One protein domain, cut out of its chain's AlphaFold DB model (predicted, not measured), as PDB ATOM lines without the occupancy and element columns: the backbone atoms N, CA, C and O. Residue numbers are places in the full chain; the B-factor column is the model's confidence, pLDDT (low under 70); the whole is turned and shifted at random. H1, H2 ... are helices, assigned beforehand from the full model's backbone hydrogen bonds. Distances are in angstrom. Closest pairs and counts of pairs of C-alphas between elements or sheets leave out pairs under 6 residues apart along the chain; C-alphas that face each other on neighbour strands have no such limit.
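This is residues 359 to 484 of the 628 residues of the protein "Helo_like_N domain-containing protein" of Serendipita indica (strain DSM 11827) (UniProt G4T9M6). The longest helix, H2, and H4 make a staggered pair running along the long axis, with H6 alongside H4; H1 and H3 lie side by side, steeply tilted to H2, and short H5 packs on H3 and H4 near the middle. Residues 403 to 413, of which 411 to 413 belong to H3, stick out. The printed part has 126 residues with six named helices, H1 to H6 in chain order, and no named strand: the class is all helix. It is compact, with a radius of gyration of the C-alphas of 15.3 A, and spans 48 by 33 by 20 A.

Start at H2, residues 378 to 399: its residues 384 to 391 touch residues 433 to 437 of H4, residues 433 to 451, at a shallow tilt of 19 degrees; the closest C-alphas, of Gln 384 and Ala 433, are 5.5 A apart. H1, residues 359 to 373, touches H2 at a steep tilt of 50 degrees, closest at C-alphas 371 and 381, 5.8 A. H3, residues 411 to 428, touches H1 the same way at a shallow tilt of 20 degrees, closest at C-alphas 363 and 420, 6.9 A. H5, residues 457 to 466, touches H3, closest at C-alphas 418 and 458, 5.8 A. H6, residues 471 to 482, touches H4 at 7 degrees, a shallow tilt, closest at C-alphas 439 and 471, 7.1 A. H1 and H4 are apart. Every O i to N i+4 pair is within hydrogen-bond range in H1, H2, H4 and H5, against 9 of 14 in H3 and 7 of 8 in H6.

Find C-alpha 378 at (3.695, -8.409, 36.081); from there H2 runs 31.6 A. H4 measures 26.4 A and H3 25.7 A, with a kink of 26 degrees near residue 418. H6 ends at C-alpha 482, (0.982, -3.131, -7.584).

The farthest C-alphas, of Tyr 376 and Ala 484, are 48.9 A apart. The printed part has no cut; the H2 to H3 link is long. Look for pLDDT under 70 at residues 392, 394 to 416 and 483 to 484.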
ATOM      1  N   ILE A 359     -15.622 -10.504  24.909       83.25
ATOM      2  CA  ILE A 359     -14.372  -9.854  24.485       83.25
ATOM      3  C   ILE A 359     -13.465  -9.592  25.692       83.25
ATOM      4  O   ILE A 359     -12.277  -9.889  25.628       83.25
ATOM      5  N   ALA A 360     -14.010  -9.107  26.813       86.31
ATOM      6  CA  ALA A 360     -13.231  -8.835  28.023       86.31
ATOM      7  C   ALA A 360     -12.586 -10.112  28.578       86.31
ATOM      8  O   ALA A 360     -11.425 -10.116  28.989       86.31
ATOM      9  N   THR A 361     -13.330 -11.213  28.543       88.50
ATOM     10  CA  THR A 361     -12.858 -12.528  28.983       88.50
ATOM     11  C   THR A 361     -11.773 -13.068  28.048       88.50
ATOM     12  O   THR A 361     -10.755 -13.585  28.508       88.50
ATOM     13  N   ASP A 362     -11.941 -12.908  26.733       89.81
ATOM     14  CA  ASP A 362     -10.954 -13.342  25.739       89.81
ATOM     15  C   ASP A 362      -9.667 -12.493  25.794       89.81
ATOM     16  O   ASP A 362      -8.558 -13.024  25.712       89.81
ATOM     17  N   ASN A 363      -9.787 -11.187  26.035       89.50
ATOM     18  CA  ASN A 363      -8.648 -10.307  26.304       89.50
ATOM     19  C   ASN A 363      -7.935 -10.698  27.602       89.50
ATOM     20  O   ASN A 363      -6.713 -10.845  27.602       89.50
ATOM     21  N   LEU A 364      -8.676 -10.956  28.686       93.06
ATOM     22  CA  LEU A 364      -8.103 -11.423  29.950       93.06
ATOM     23  C   LEU A 364      -7.344 -12.744  29.764       93.06
ATOM     24  O   LEU A 364      -6.232 -12.891  30.273       93.06
ATOM     25  N   ARG A 365      -7.891 -13.680  28.977       94.69
ATOM     26  CA  ARG A 365      -7.217 -14.938  28.616       94.69
ATOM     27  C   ARG A 365      -5.851 -14.683  27.977       94.69
ATOM     28  O   ARG A 365      -4.881 -15.343  28.355       94.69
ATOM     29  N   ARG A 366      -5.765 -13.739  27.034       93.31
ATOM     30  CA  ARG A 366      -4.507 -13.367  26.364       93.31
ATOM     31  C   ARG A 366      -3.560 -12.608  27.277       93.31
ATOM     32  O   ARG A 366      -2.364 -12.856  27.235       93.31
ATOM     33  N   PHE A 367      -4.069 -11.756  28.160       94.12
ATOM     34  CA  PHE A 367      -3.241 -11.060  29.146       94.12
ATOM     35  C   PHE A 367      -2.601 -12.044  30.127       94.12
ATOM     36  O   PHE A 367      -1.411 -11.935  30.415       94.12
ATOM     37  N   LEU A 368      -3.341 -13.066  30.562       93.94
ATOM     38  CA  LEU A 368      -2.780 -14.175  31.333       93.94
ATOM     39  C   LEU A 368      -1.753 -14.983  30.522       93.94
ATOM     40  O   LEU A 368      -0.722 -15.359  31.070       93.94
ATOM     41  N   GLY A 369      -1.985 -15.191  29.221       92.00
ATOM     42  CA  GLY A 369      -0.995 -15.794  28.319       92.00
ATOM     43  C   GLY A 369       0.293 -14.967  28.202       92.00
ATOM     44  O   GLY A 369       1.389 -15.519  28.230       92.00
ATOM     45  N   SER A 370       0.183 -13.636  28.184       92.75
ATOM     46  CA  SER A 370       1.351 -12.748  28.192       92.75
ATOM     47  C   SER A 370       2.110 -12.779  29.516       92.75
ATOM     48  O   SER A 370       3.337 -12.712  29.526       92.75
ATOM     49  N   LEU A 371       1.404 -12.919  30.647       92.50
ATOM     50  CA  LEU A 371       2.055 -13.161  31.932       92.50
ATOM     51  C   LEU A 371       2.827 -14.474  31.883       92.50
ATOM     52  O   LEU A 371       3.974 -14.502  32.306       92.50
ATOM     53  N   GLU A 372       2.231 -15.543  31.358       91.94
ATOM     54  CA  GLU A 372       2.900 -16.836  31.191       91.94
ATOM     55  C   GLU A 372       4.176 -16.723  30.349       91.94
ATOM     56  O   GLU A 372       5.231 -17.188  30.789       91.94
ATOM     57  N   ALA A 373       4.101 -16.054  29.195       90.06
ATOM     58  CA  ALA A 373       5.244 -15.815  28.313       90.06
ATOM     59  C   ALA A 373       6.365 -15.022  29.006       90.06
ATOM     60  O   ALA A 373       7.533 -15.390  28.908       90.06
ATOM     61  N   ASN A 374       6.004 -14.022  29.814       90.12
ATOM     62  CA  ASN A 374       6.943 -13.204  30.588       90.12
ATOM     63  C   ASN A 374       7.285 -13.811  31.959       90.12
ATOM     64  O   ASN A 374       7.636 -13.097  32.899       90.12
ATOM     65  N   MET A 375       7.141 -15.130  32.126       92.75
ATOM     66  CA  MET A 375       7.453 -15.852  33.368       92.75
ATOM     67  C   MET A 375       6.755 -15.296  34.628       92.75
ATOM     68  O   MET A 375       7.240 -15.474  35.749       92.75
ATOM     69  N   TYR A 376       5.581 -14.692  34.452       91.88
ATOM     70  CA  TYR A 376       4.761 -13.980  35.434       91.88
ATOM     71  C   TYR A 376       5.403 -12.692  35.983       91.88
ATOM     72  O   TYR A 376       5.100 -12.259  37.099       91.88
ATOM     73  N   ASN A 377       6.255 -12.033  35.192       93.12
ATOM     74  CA  ASN A 377       6.718 -10.675  35.460       93.12
ATOM     75  C   ASN A 377       5.601  -9.656  35.179       93.12
ATOM     76  O   ASN A 377       5.426  -9.166  34.065       93.12
ATOM     77  N   PHE A 378       4.830  -9.324  36.216       92.62
ATOM     78  CA  PHE A 378       3.695  -8.409  36.081       92.62
ATOM     79  C   PHE A 378       4.075  -7.009  35.604       92.62
ATOM     80  O   PHE A 378       3.311  -6.420  34.852       92.62
ATOM     81  N   ALA A 379       5.222  -6.469  36.029       92.19
ATOM     82  CA  ALA A 379       5.636  -5.123  35.636       92.19
ATOM     83  C   ALA A 379       5.910  -5.050  34.129       92.19
ATOM     84  O   ALA A 379       5.438  -4.136  33.459       92.19
ATOM     85  N   GLU A 380       6.603  -6.056  33.599       91.50
ATOM     86  CA  GLU A 380       6.887  -6.187  32.172       91.50
ATOM     87  C   GLU A 380       5.605  -6.407  31.369       91.50
ATOM     88  O   GLU A 380       5.315  -5.626  30.471       91.50
ATOM     89  N   THR A 381       4.759  -7.369  31.745       90.81
ATOM     90  CA  THR A 381       3.454  -7.559  31.089       90.81
ATOM     91  C   THR A 381       2.591  -6.296  31.126       90.81
ATOM     92  O   THR A 381       1.981  -5.936  30.122       90.81
ATOM     93  N   TYR A 382       2.553  -5.588  32.255       91.25
ATOM     94  CA  TYR A 382       1.829  -4.326  32.381       91.25
ATOM     95  C   TYR A 382       2.385  -3.254  31.433       91.25
ATOM     96  O   TYR A 382       1.612  -2.531  30.804       91.25
ATOM     97  N   GLN A 383       3.709  -3.157  31.287       90.25
ATOM     98  CA  GLN A 383       4.341  -2.264  30.313       90.25
ATOM     99  C   GLN A 383       3.991  -2.653  28.872       90.25
ATOM    100  O   GLN A 383       3.613  -1.774  28.102       90.25
ATOM    101  N   GLN A 384       4.027  -3.943  28.526       91.19
ATOM    102  CA  GLN A 384       3.666  -4.435  27.190       91.19
ATOM    103  C   GLN A 384       2.198  -4.116  26.845       91.19
ATOM    104  O   GLN A 384       1.912  -3.578  25.775       91.19
ATOM    105  N   ILE A 385       1.262  -4.349  27.775       87.88
ATOM    106  CA  ILE A 385      -0.163  -4.018  27.584       87.88
ATOM    107  C   ILE A 385      -0.359  -2.503  27.426       87.88
ATOM    108  O   ILE A 385      -1.118  -2.065  26.563       87.88
ATOM    109  N   ASN A 386       0.343  -1.679  28.210       83.69
ATOM    110  CA  ASN A 386       0.285  -0.225  28.037       83.69
ATOM    111  C   ASN A 386       0.902   0.237  26.714       83.69
ATOM    112  O   ASN A 386       0.379   1.170  26.106       83.69
ATOM    113  N   GLY A 387       1.963  -0.422  26.245       84.62
ATOM    114  CA  GLY A 387       2.520  -0.224  24.907       84.62
ATOM    115  C   GLY A 387       1.455  -0.427  23.831       84.62
ATOM    116  O   GLY A 387       1.230   0.467  23.021       84.62
ATOM    117  N   LEU A 388       0.695  -1.525  23.900       83.12
ATOM    118  CA  LEU A 388      -0.434  -1.771  22.992       83.12
ATOM    119  C   LEU A 388      -1.526  -0.698  23.076       83.12
ATOM    120  O   LEU A 388      -2.041  -0.250  22.050       83.12
ATOM    121  N   ILE A 389      -1.887  -0.271  24.289       80.81
ATOM    122  CA  ILE A 389      -2.875   0.799  24.490       80.81
ATOM    123  C   ILE A 389      -2.383   2.112  23.857       80.81
ATOM    124  O   ILE A 389      -3.164   2.830  23.227       80.81
ATOM    125  N   ASN A 390      -1.090   2.418  23.975       79.62
ATOM    126  CA  ASN A 390      -0.483   3.617  23.395       79.62
ATOM    127  C   ASN A 390      -0.373   3.546  21.865       79.62
ATOM    128  O   ASN A 390      -0.717   4.523  21.199       79.62
ATOM    129  N   LEU A 391       0.011   2.396  21.301       75.62
ATOM    130  CA  LEU A 391      -0.011   2.149  19.851       75.62
ATOM    131  C   LEU A 391      -1.377   2.439  19.248       75.62
ATOM    132  O   LEU A 391      -1.511   2.985  18.152       75.62
ATOM    133  N   ARG A 392      -2.421   2.119  19.999       68.12
ATOM    134  CA  ARG A 392      -3.775   2.390  19.565       68.12
ATOM    135  C   ARG A 392      -4.143   3.872  19.618       68.12
ATOM    136  O   ARG A 392      -4.772   4.363  18.685       68.12
ATOM    137  N   ARG A 393      -3.702   4.606  20.642       71.69
ATOM    138  CA  ARG A 393      -3.866   6.072  20.684       71.69
ATOM    139  C   ARG A 393      -3.200   6.749  19.481       71.69
ATOM    140  O   ARG A 393      -3.751   7.704  18.941       71.69
ATOM    141  N   LEU A 394      -2.063   6.222  19.022       60.47
ATOM    142  CA  LEU A 394      -1.409   6.656  17.782       60.47
ATOM    143  C   LEU A 394      -2.264   6.365  16.535       60.47
ATOM    144  O   LEU A 394      -2.354   7.210  15.649       60.47
ATOM    145  N   SER A 395      -2.959   5.226  16.484       64.81
ATOM    146  CA  SER A 395      -3.936   4.943  15.421       64.81
ATOM    147  C   SER A 395      -5.098   5.945  15.399       64.81
ATOM    148  O   SER A 395      -5.512   6.386  14.326       64.81
ATOM    149  N   ASP A 396      -5.632   6.319  16.562       63.88
ATOM    150  CA  ASP A 396      -6.762   7.253  16.637       63.88
ATOM    151  C   ASP A 396      -6.364   8.668  16.166       63.88
ATOM    152  O   ASP A 396      -7.148   9.356  15.511       63.88
ATOM    153  N   LEU A 397      -5.102   9.066  16.374       57.44
ATOM    154  CA  LEU A 397      -4.514  10.279  15.787       57.44
ATOM    155  C   LEU A 397      -4.474  10.245  14.248       57.44
ATOM    156  O   LEU A 397      -4.741  11.264  13.603       57.44
ATOM    157  N   ILE A 398      -4.190   9.080  13.656       55.06
ATOM    158  CA  ILE A 398      -4.191   8.881  12.196       55.06
ATOM    159  C   ILE A 398      -5.628   8.905  11.647       55.06
ATOM    160  O   ILE A 398      -5.861   9.485  10.586       55.06
ATOM    161  N   LYS A 399      -6.618   8.349  12.369       59.53
ATOM    162  CA  LYS A 399      -8.042   8.396  11.970       59.53
ATOM    163  C   LYS A 399      -8.557   9.831  11.812       59.53
ATOM    164  O   LYS A 399      -9.234  10.116  10.827       59.53
ATOM    165  N   ASN A 400      -8.169  10.742  12.706       57.03
ATOM    166  CA  ASN A 400      -8.587  12.149  12.649       57.03
ATOM    167  C   ASN A 400      -8.100  12.899  11.393       57.03
ATOM    168  O   ASN A 400      -8.657  13.939  11.061       57.03
ATOM    169  N   HIS A 401      -7.097  12.385  10.673       50.09
ATOM    170  CA  HIS A 401      -6.600  13.014   9.444       50.09
ATOM    171  C   HIS A 401      -7.364  12.588   8.171       50.09
ATOM    172  O   HIS A 401      -7.257  13.273   7.157       50.09
ATOM    173  N   ASN A 402      -8.169  11.514   8.211       48.56
ATOM    174  CA  ASN A 402      -8.819  10.911   7.028       48.56
ATOM    175  C   ASN A 402     -10.360  10.875   7.110       48.56
ATOM    176  O   ASN A 402     -11.005  10.034   6.486       48.56
ATOM    177  N   GLN A 403     -10.958  11.779   7.887       51.38
ATOM    178  CA  GLN A 403     -12.368  11.734   8.300       51.38
ATOM    179  C   GLN A 403     -13.388  11.694   7.135       51.38
ATOM    180  O   GLN A 403     -14.468  11.143   7.292       51.38
ATOM    181  N   TRP A 404     -13.033  12.195   5.945       52.00
ATOM    182  CA  TRP A 404     -13.952  12.341   4.805       52.00
ATOM    183  C   TRP A 404     -14.300  11.045   4.052       52.00
ATOM    184  O   TRP A 404     -15.264  11.037   3.291       52.00
ATOM    185  N   LEU A 405     -13.538   9.959   4.221       47.19
ATOM    186  CA  LEU A 405     -13.799   8.702   3.500       47.19
ATOM    187  C   LEU A 405     -14.811   7.783   4.204       47.19
ATOM    188  O   LEU A 405     -15.314   6.863   3.565       47.19
ATOM    189  N   PHE A 406     -15.112   8.002   5.490       50.97
ATOM    190  CA  PHE A 406     -15.718   6.962   6.337       50.97
ATOM    191  C   PHE A 406     -16.775   7.469   7.331       50.97
ATOM    192  O   PHE A 406     -16.891   6.920   8.427       50.97
ATOM    193  N   ASP A 407     -17.604   8.442   6.945       51.62
ATOM    194  CA  ASP A 407     -18.818   8.847   7.688       51.62
ATOM    195  C   ASP A 407     -19.913   7.744   7.709       51.62
ATOM    196  O   ASP A 407     -21.112   8.024   7.687       51.62
ATOM    197  N   ASP A 408     -19.526   6.463   7.739       56.19
ATOM    198  CA  ASP A 408     -20.437   5.338   7.921       56.19
ATOM    199  C   ASP A 408     -20.761   5.177   9.422       56.19
ATOM    200  O   ASP A 408     -19.859   4.912  10.233       56.19
ATOM    201  N   PRO A 409     -22.045   5.275   9.820       52.41
ATOM    202  CA  PRO A 409     -22.504   4.982  11.177       52.41
ATOM    203  C   PRO A 409     -22.097   3.592  11.696       52.41
ATOM    204  O   PRO A 409     -22.086   3.373  12.910       52.41
ATOM    205  N   GLN A 410     -21.757   2.640  10.818       56.28
ATOM    206  CA  GLN A 410     -21.274   1.313  11.218       56.28
ATOM    207  C   GLN A 410     -19.822   1.291  11.719       56.28
ATOM    208  O   GLN A 410     -19.410   0.301  12.332       56.28
ATOM    209  N   SER A 411     -19.063   2.376  11.542       57.53
ATOM    210  CA  SER A 411     -17.654   2.475  11.952       57.53
ATOM    211  C   SER A 411     -17.412   2.187  13.444       57.53
ATOM    212  O   SER A 411     -16.358   1.664  13.819       57.53
ATOM    213  N   HIS A 412     -18.411   2.425  14.300       57.34
ATOM    214  CA  HIS A 412     -18.343   2.148  15.738       57.34
ATOM    215  C   HIS A 412     -18.198   0.655  16.084       57.34
ATOM    216  O   HIS A 412     -17.594   0.324  17.105       57.34
ATOM    217  N   ASN A 413     -18.682  -0.264  15.238       60.06
ATOM    218  CA  ASN A 413     -18.565  -1.705  15.498       60.06
ATOM    219  C   ASN A 413     -17.152  -2.249  15.233       60.06
ATOM    220  O   ASN A 413     -16.734  -3.214  15.878       60.06
ATOM    221  N   TYR A 414     -16.396  -1.635  14.321       65.62
ATOM    222  CA  TYR A 414     -15.045  -2.096  13.974       65.62
ATOM    223  C   TYR A 414     -14.027  -1.828  15.067       65.62
ATOM    224  O   TYR A 414     -13.060  -2.570  15.212       65.62
ATOM    225  N   ALA A 415     -14.297  -0.820  15.885       65.69
ATOM    226  CA  ALA A 415     -13.431  -0.429  16.965       65.69
ATOM    227  C   ALA A 415     -13.257  -1.604  17.958       65.69
ATOM    228  O   ALA A 415     -12.150  -2.100  18.101       65.69
ATOM    229  N   ALA A 416     -14.308  -2.170  18.562       64.25
ATOM    230  CA  ALA A 416     -14.132  -3.294  19.505       64.25
ATOM    231  C   ALA A 416     -13.382  -4.507  18.900       64.25
ATOM    232  O   ALA A 416     -12.636  -5.200  19.599       64.25
ATOM    233  N   LEU A 417     -13.546  -4.737  17.591       71.44
ATOM    234  CA  LEU A 417     -12.823  -5.764  16.843       71.44
ATOM    235  C   LEU A 417     -11.335  -5.410  16.656       71.44
ATOM    236  O   LEU A 417     -10.509  -6.316  16.741       71.44
ATOM    237  N   ASP A 418     -10.981  -4.130  16.484       78.12
ATOM    238  CA  ASP A 418      -9.593  -3.647  16.370       78.12
ATOM    239  C   ASP A 418      -8.739  -4.104  17.537       78.12
ATOM    240  O   ASP A 418      -7.669  -4.673  17.342       78.12
ATOM    241  N   THR A 419      -9.210  -3.888  18.763       77.12
ATOM    242  CA  THR A 419      -8.446  -4.302  19.944       77.12
ATOM    243  C   THR A 419      -8.326  -5.803  20.035       77.12
ATOM    244  O   THR A 419      -7.248  -6.296  20.339       77.12
ATOM    245  N   MET A 420      -9.395  -6.547  19.760       83.31
ATOM    246  CA  MET A 420      -9.304  -8.003  19.780       83.31
ATOM    247  C   MET A 420      -8.258  -8.491  18.765       83.31
ATOM    248  O   MET A 420      -7.454  -9.363  19.091       83.31
ATOM    249  N   TRP A 421      -8.211  -7.906  17.564       86.31
ATOM    250  CA  TRP A 421      -7.228  -8.260  16.535       86.31
ATOM    251  C   TRP A 421      -5.822  -7.782  16.877       86.31
ATOM    252  O   TRP A 421      -4.871  -8.517  16.631       86.31
ATOM    253  N   LEU A 422      -5.676  -6.615  17.501       87.56
ATOM    254  CA  LEU A 422      -4.392  -6.118  17.986       87.56
ATOM    255  C   LEU A 422      -3.830  -7.018  19.093       87.56
ATOM    256  O   LEU A 422      -2.656  -7.368  19.051       87.56
ATOM    257  N   VAL A 423      -4.659  -7.449  20.049       87.88
ATOM    258  CA  VAL A 423      -4.240  -8.363  21.124       87.88
ATOM    259  C   VAL A 423      -3.931  -9.759  20.562       87.88
ATOM    260  O   VAL A 423      -2.971 -10.384  21.001       87.88
ATOM    261  N   GLN A 424      -4.680 -10.244  19.565       88.81
ATOM    262  CA  GLN A 424      -4.340 -11.485  18.848       88.81
ATOM    263  C   GLN A 424      -3.028 -11.373  18.070       88.81
ATOM    264  O   GLN A 424      -2.244 -12.319  18.033       88.81
ATOM    265  N   PHE A 425      -2.778 -10.225  17.447       90.75
ATOM    266  CA  PHE A 425      -1.542  -9.995  16.718       90.75
ATOM    267  C   PHE A 425      -0.343  -9.899  17.667       90.75
ATOM    268  O   PHE A 425       0.704 -10.487  17.414       90.75
ATOM    269  N   TRP A 426      -0.522  -9.240  18.807       92.88
ATOM    270  CA  TRP A 426       0.460  -9.217  19.883       92.88
ATOM    271  C   TRP A 426       0.765 -10.618  20.424       92.88
ATOM    272  O   TRP A 426       1.929 -10.974  20.576       92.88
ATOM    273  N   GLU A 427      -0.261 -11.450  20.629       92.31
ATOM    274  CA  GLU A 427      -0.100 -12.868  20.973       92.31
ATOM    275  C   GLU A 427       0.705 -13.633  19.908       92.31
ATOM    276  O   GLU A 427       1.586 -14.419  20.258       92.31
ATOM    277  N   HIS A 428       0.469 -13.373  18.618       91.88
ATOM    278  CA  HIS A 428       1.258 -13.965  17.532       91.88
ATOM    279  C   HIS A 428       2.742 -13.577  17.599       91.88
ATOM    280  O   HIS A 428       3.606 -14.418  17.354       91.88
ATOM    281  N   ASN A 429       3.042 -12.342  17.997       91.00
ATOM    282  CA  ASN A 429       4.406 -11.851  18.210       91.00
ATOM    283  C   ASN A 429       4.949 -12.203  19.606       91.00
ATOM    284  O   ASN A 429       5.742 -11.452  20.169       91.00
ATOM    285  N   ALA A 430       4.499 -13.322  20.184       92.00
ATOM    286  CA  ALA A 430       4.924 -13.813  21.493       92.00
ATOM    287  C   ALA A 430       4.788 -12.780  22.628       92.00
ATOM    288  O   ALA A 430       5.561 -12.792  23.583       92.00
ATOM    289  N   TYR A 431       3.783 -11.907  22.535       91.75
ATOM    290  CA  TYR A 431       3.514 -10.833  23.485       91.75
ATOM    291  C   TYR A 431       4.624  -9.766  23.592       91.75
ATOM    292  O   TYR A 431       4.723  -9.067  24.606       91.75
ATOM    293  N   ASP A 432       5.395  -9.560  22.523       89.44
ATOM    294  CA  ASP A 432       6.345  -8.454  22.395       89.44
ATOM    295  C   ASP A 432       5.691  -7.253  21.680       89.44
ATOM    296  O   ASP A 432       5.377  -7.295  20.482       89.44
ATOM    297  N   ALA A 433       5.439  -6.169  22.418       86.56
ATOM    298  CA  ALA A 433       4.819  -4.958  21.885       86.56
ATOM    299  C   ALA A 433       5.751  -4.192  20.939       86.56
ATOM    300  O   ALA A 433       5.244  -3.560  20.018       86.56
ATOM    301  N   VAL A 434       7.076  -4.287  21.104       88.00
ATOM    302  CA  VAL A 434       8.053  -3.627  20.222       88.00
ATOM    303  C   VAL A 434       8.068  -4.312  18.861       88.00
ATOM    304  O   VAL A 434       7.973  -3.641  17.837       88.00
ATOM    305  N   ILE A 435       8.106  -5.648  18.828       90.31
ATOM    306  CA  ILE A 435       8.000  -6.410  17.571       90.31
ATOM    307  C   ILE A 435       6.639  -6.161  16.907       90.31
ATOM    308  O   ILE A 435       6.550  -6.021  15.685       90.31
ATOM    309  N   THR A 436       5.573  -6.086  17.707       90.12
ATOM    310  CA  THR A 436       4.218  -5.796  17.218       90.12
ATOM    311  C   THR A 436       4.133  -4.407  16.586       90.12
ATOM    312  O   THR A 436       3.622  -4.280  15.473       90.12
ATOM    313  N   GLU A 437       4.662  -3.386  17.262       89.38
ATOM    314  CA  GLU A 437       4.782  -2.015  16.762       89.38
ATOM    315  C   GLU A 437       5.583  -1.964  15.466       89.38
ATOM    316  O   GLU A 437       5.068  -1.512  14.447       89.38
ATOM    317  N   ASP A 438       6.808  -2.488  15.481       90.19
ATOM    318  CA  ASP A 438       7.715  -2.484  14.336       90.19
ATOM    319  C   ASP A 438       7.076  -3.164  13.116       90.19
ATOM    320  O   ASP A 438       7.092  -2.633  12.004       90.19
ATOM    321  N   THR A 439       6.404  -4.299  13.322       90.44
ATOM    322  CA  THR A 439       5.717  -5.011  12.241       90.44
ATOM    323  C   THR A 439       4.553  -4.197  11.669       90.44
ATOM    324  O   THR A 439       4.416  -4.121  10.444       90.44
ATOM    325  N   LEU A 440       3.737  -3.552  12.513       90.00
ATOM    326  CA  LEU A 440       2.659  -2.665  12.055       90.00
ATOM    327  C   LEU A 440       3.214  -1.453  11.311       90.00
ATOM    328  O   LEU A 440       2.743  -1.150  10.214       90.00
ATOM    329  N   CYS A 441       4.241  -0.804  11.858       88.44
ATOM    330  CA  CYS A 441       4.916   0.332  11.241       88.44
ATOM    331  C   CYS A 441       5.498  -0.036   9.879       88.44
ATOM    332  O   CYS A 441       5.327   0.722   8.930       88.44
ATOM    333  N   GLN A 442       6.127  -1.202   9.731       89.62
ATOM    334  CA  GLN A 442       6.653  -1.653   8.441       89.62
ATOM    335  C   GLN A 442       5.549  -1.875   7.406       89.62
ATOM    336  O   GLN A 442       5.703  -1.459   6.257       89.62
ATOM    337  N   VAL A 443       4.423  -2.484   7.791       89.25
ATOM    338  CA  VAL A 443       3.285  -2.677   6.876       89.25
ATOM    339  C   VAL A 443       2.642  -1.336   6.509       89.25
ATOM    340  O   VAL A 443       2.373  -1.078   5.339       89.25
ATOM    341  N   MET A 444       2.445  -0.445   7.478       87.06
ATOM    342  CA  MET A 444       1.908   0.897   7.238       87.06
ATOM    343  C   MET A 444       2.838   1.748   6.366       87.06
ATOM    344  O   MET A 444       2.380   2.383   5.418       87.06
ATOM    345  N   ASN A 445       4.144   1.727   6.635       87.62
ATOM    346  CA  ASN A 445       5.147   2.418   5.828       87.62
ATOM    347  C   ASN A 445       5.207   1.850   4.414       87.62
ATOM    348  O   ASN A 445       5.407   2.612   3.467       87.62
ATOM    349  N   TRP A 446       4.995   0.540   4.246       90.88
ATOM    350  CA  TRP A 446       4.847  -0.051   2.921       90.88
ATOM    351  C   TRP A 446       3.672   0.590   2.172       90.88
ATOM    352  O   TRP A 446       3.872   1.023   1.037       90.88
ATOM    353  N   PHE A 447       2.503   0.751   2.809       85.25
ATOM    354  CA  PHE A 447       1.356   1.437   2.195       85.25
ATOM    355  C   PHE A 447       1.680   2.888   1.833       85.25
ATOM    356  O   PHE A 447       1.484   3.280   0.686       85.25
ATOM    357  N   ILE A 448       2.257   3.661   2.754       84.88
ATOM    358  CA  ILE A 448       2.615   5.066   2.504       84.88
ATOM    359  C   ILE A 448       3.595   5.180   1.328       84.88
ATOM    360  O   ILE A 448       3.367   5.953   0.401       84.88
ATOM    361  N   THR A 449       4.662   4.378   1.339       86.31
ATOM    362  CA  THR A 449       5.740   4.449   0.341       86.31
ATOM    363  C   THR A 449       5.264   4.034  -1.048       86.31
ATOM    364  O   THR A 449       5.680   4.624  -2.041       86.31
ATOM    365  N   HIS A 450       4.404   3.017  -1.137       82.50
ATOM    366  CA  HIS A 450       4.009   2.442  -2.425       82.50
ATOM    367  C   HIS A 450       2.706   3.010  -2.983       82.50
ATOM    368  O   HIS A 450       2.468   2.867  -4.179       82.50
ATOM    369  N   GLN A 451       1.864   3.622  -2.148       76.56
ATOM    370  CA  GLN A 451       0.521   4.066  -2.538       76.56
ATOM    371  C   GLN A 451       0.324   5.567  -2.392       76.56
ATOM    372  O   GLN A 451      -0.659   6.101  -2.894       76.56
ATOM    373  N   GLY A 452       1.227   6.253  -1.684       81.06
ATOM    374  CA  GLY A 452       1.076   7.671  -1.371       81.06
ATOM    375  C   GLY A 452      -0.110   7.972  -0.450       81.06
ATOM    376  O   GLY A 452      -0.445   9.138  -0.264       81.06
ATOM    377  N   VAL A 453      -0.749   6.944   0.124       76.06
ATOM    378  CA  VAL A 453      -1.922   7.080   0.992       76.06
ATOM    379  C   VAL A 453      -1.696   6.283   2.280       76.06
ATOM    380  O   VAL A 453      -1.296   5.115   2.219       76.06
ATOM    381  N   PRO A 454      -1.939   6.879   3.461       78.12
ATOM    382  CA  PRO A 454      -1.899   6.154   4.723       78.12
ATOM    383  C   PRO A 454      -3.022   5.108   4.789       78.12
ATOM    384  O   PRO A 454      -4.182   5.404   4.515       78.12
ATOM    385  N   CYS A 455      -2.682   3.881   5.187       79.44
ATOM    386  CA  CYS A 455      -3.660   2.823   5.442       79.44
ATOM    387  C   CYS A 455      -4.089   2.838   6.917       79.44
ATOM    388  O   CYS A 455      -3.265   3.046   7.810       79.44
ATOM    389  N   HIS A 456      -5.371   2.593   7.185       79.56
ATOM    390  CA  HIS A 456      -5.871   2.471   8.551       79.56
ATOM    391  C   HIS A 456      -5.374   1.182   9.213       79.56
ATOM    392  O   HIS A 456      -5.397   0.110   8.605       79.56
ATOM    393  N   ILE A 457      -5.017   1.264  10.499       81.38
ATOM    394  CA  ILE A 457      -4.546   0.103  11.271       81.38
ATOM    395  C   ILE A 457      -5.558  -1.054  11.264       81.38
ATOM    396  O   ILE A 457      -5.149  -2.206  11.239       81.38
ATOM    397  N   HIS A 458      -6.865  -0.759  11.236       82.75
ATOM    398  CA  HIS A 458      -7.926  -1.770  11.190       82.75
ATOM    399  C   HIS A 458      -7.779  -2.674   9.968       82.75
ATOM    400  O   HIS A 458      -7.751  -3.899  10.076       82.75
ATOM    401  N   VAL A 459      -7.621  -2.047   8.800       84.75
ATOM    402  CA  VAL A 459      -7.446  -2.734   7.521       84.75
ATOM    403  C   VAL A 459      -6.156  -3.549   7.557       84.75
ATOM    404  O   VAL A 459      -6.166  -4.726   7.202       84.75
ATOM    405  N   VAL A 460      -5.068  -2.974   8.082       87.94
ATOM    406  CA  VAL A 460      -3.795  -3.686   8.274       87.94
ATOM    407  C   VAL A 460      -3.969  -4.926   9.157       87.94
ATOM    408  O   VAL A 460      -3.535  -6.009   8.772       87.94
ATOM    409  N   LEU A 461      -4.632  -4.803  10.308       87.31
ATOM    410  CA  LEU A 461      -4.860  -5.903  11.250       87.31
ATOM    411  C   LEU A 461      -5.755  -6.994  10.656       87.31
ATOM    412  O   LEU A 461      -5.461  -8.179  10.822       87.31
ATOM    413  N   LEU A 462      -6.813  -6.626   9.929       87.31
ATOM    414  CA  LEU A 462      -7.675  -7.581   9.230       87.31
ATOM    415  C   LEU A 462      -6.912  -8.340   8.141       87.31
ATOM    416  O   LEU A 462      -7.002  -9.567   8.062       87.31
ATOM    417  N   LEU A 463      -6.115  -7.640   7.335       87.75
ATOM    418  CA  LEU A 463      -5.295  -8.257   6.293       87.75
ATOM    419  C   LEU A 463      -4.205  -9.160   6.878       87.75
ATOM    420  O   LEU A 463      -4.012 -10.282   6.401       87.75
ATOM    421  N   LEU A 464      -3.532  -8.713   7.940       88.94
ATOM    422  CA  LEU A 464      -2.569  -9.528   8.676       88.94
ATOM    423  C   LEU A 464      -3.245 -10.785   9.219       88.94
ATOM    424  O   LEU A 464      -2.732 -11.877   8.998       88.94
ATOM    425  N   ARG A 465      -4.423 -10.670   9.839       89.31
ATOM    426  CA  ARG A 465      -5.181 -11.820  10.355       89.31
ATOM    427  C   ARG A 465      -5.468 -12.858   9.269       89.31
ATOM    428  O   ARG A 465      -5.288 -14.050   9.511       89.31
ATOM    429  N   ARG A 466      -5.846 -12.432   8.058       85.50
ATOM    430  CA  ARG A 466      -6.041 -13.344   6.909       85.50
ATOM    431  C   ARG A 466      -4.755 -14.024   6.456       85.50
ATOM    432  O   ARG A 466      -4.789 -15.151   5.975       85.50
ATOM    433  N   CYS A 467      -3.623 -13.357   6.639       84.94
ATOM    434  CA  CYS A 467      -2.297 -13.908   6.382       84.94
ATOM    435  C   CYS A 467      -1.737 -14.692   7.581       84.94
ATOM    436  O   CYS A 467      -0.526 -14.905   7.646       84.94
ATOM    437  N   PHE A 468      -2.579 -15.098   8.544       86.81
ATOM    438  CA  PHE A 468      -2.161 -15.726   9.805       86.81
ATOM    439  C   PHE A 468      -1.082 -14.919  10.534       86.81
ATOM    440  O   PHE A 468      -0.132 -15.482  11.071       86.81
ATOM    441  N   PHE A 469      -1.215 -13.595  10.480       89.50
ATOM    442  CA  PHE A 469      -0.304 -12.598  11.037       89.50
ATOM    443  C   PHE A 469       1.125 -12.613  10.463       89.50
ATOM    444  O   PHE A 469       2.017 -11.953  10.989       89.50
ATOM    445  N   ARG A 470       1.344 -13.276   9.320       88.94
ATOM    446  CA  ARG A 470       2.645 -13.317   8.639       88.94
ATOM    447  C   ARG A 470       2.826 -12.115   7.714       88.94
ATOM    448  O   ARG A 470       2.316 -12.116   6.587       88.94
ATOM    449  N   LYS A 471       3.603 -11.120   8.155       93.00
ATOM    450  CA  LYS A 471       3.917  -9.902   7.382       93.00
ATOM    451  C   LYS A 471       4.422 -10.218   5.971       93.00
ATOM    452  O   LYS A 471       3.966  -9.613   5.011       93.00
ATOM    453  N   GLU A 472       5.333 -11.173   5.810       93.44
ATOM    454  CA  GLU A 472       5.979 -11.470   4.521       93.44
ATOM    455  C   GLU A 472       5.004 -12.082   3.512       93.44
ATOM    456  O   GLU A 472       5.206 -11.988   2.303       93.44
ATOM    457  N   VAL A 473       3.963 -12.767   3.990       88.75
ATOM    458  CA  VAL A 473       2.881 -13.259   3.127       88.75
ATOM    459  C   VAL A 473       2.044 -12.074   2.668       88.75
ATOM    460  O   VAL A 473       1.856 -11.920   1.465       88.75
ATOM    461  N   LEU A 474       1.645 -11.201   3.600       89.56
ATOM    462  CA  LEU A 474       0.878 -10.001   3.283       89.56
ATOM    463  C   LEU A 474       1.609  -9.120   2.266       89.56
ATOM    464  O   LEU A 474       1.060  -8.847   1.204       89.56
ATOM    465  N   LEU A 475       2.855  -8.729   2.544       90.38
ATOM    466  CA  LEU A 475       3.626  -7.846   1.666       90.38
ATOM    467  C   LEU A 475       3.797  -8.438   0.261       90.38
ATOM    468  O   LEU A 475       3.572  -7.739  -0.718       90.38
ATOM    469  N   ARG A 476       4.075  -9.746   0.137       90.19
ATOM    470  CA  ARG A 476       4.149 -10.409  -1.178       90.19
ATOM    471  C   ARG A 476       2.816 -10.405  -1.925       90.19
ATOM    472  O   ARG A 476       2.815 -10.262  -3.146       90.19
ATOM    473  N   SER A 477       1.693 -10.589  -1.230       86.25
ATOM    474  CA  SER A 477       0.367 -10.504  -1.852       86.25
ATOM    475  C   SER A 477       0.034  -9.064  -2.265       86.25
ATOM    476  O   SER A 477      -0.528  -8.856  -3.340       86.25
ATOM    477  N   LEU A 478       0.440  -8.070  -1.471       85.25
ATOM    478  CA  LEU A 478       0.279  -6.651  -1.791       85.25
ATOM    479  C   LEU A 478       1.161  -6.209  -2.971       85.25
ATOM    480  O   LEU A 478       0.693  -5.482  -3.844       85.25
ATOM    481  N   ASP A 479       2.393  -6.706  -3.077       86.75
ATOM    482  CA  ASP A 479       3.277  -6.431  -4.219       86.75
ATOM    483  C   ASP A 479       2.669  -6.912  -5.547       86.75
ATOM    484  O   ASP A 479       2.870  -6.294  -6.593       86.75
ATOM    485  N   ARG A 480       1.861  -7.979  -5.526       83.12
ATOM    486  CA  ARG A 480       1.133  -8.453  -6.717       83.12
ATOM    487  C   ARG A 480      -0.017  -7.531  -7.122       83.12
ATOM    488  O   ARG A 480      -0.353  -7.490  -8.303       83.12
ATOM    489  N   LEU A 481      -0.602  -6.783  -6.182       77.94
ATOM    490  CA  LEU A 481      -1.619  -5.766  -6.484       77.94
ATOM    491  C   LEU A 481      -1.014  -4.570  -7.230       77.94
ATOM    492  O   LEU A 481      -1.692  -3.954  -8.050       77.94
ATOM    493  N   ARG A 482       0.274  -4.280  -7.001       77.00
ATOM    494  CA  ARG A 482       0.982  -3.131  -7.584       77.00
ATOM    495  C   ARG A 482       1.012  -3.144  -9.111       77.00
ATOM    496  O   ARG A 482       0.862  -2.103  -9.729       77.00
ATOM    497  N   GLY A 483       1.199  -4.312  -9.725       67.56
ATOM    498  CA  GLY A 483       1.324  -4.424 -11.184       67.56
ATOM    499  C   GLY A 483       0.015  -4.223 -11.953       67.56
ATOM    500  O   GLY A 483       0.022  -4.293 -13.179       67.56
ATOM    501  N   ALA A 484      -1.110  -4.045 -11.257       61.06
ATOM    502  CA  ALA A 484      -2.421  -4.030 -11.882       61.06
ATOM    503  C   ALA A 484      -3.021  -2.629 -12.067       61.06
ATOM    504  O   ALA A 484      -3.885  -2.518 -12.935       61.06
TER     505      ALA A 484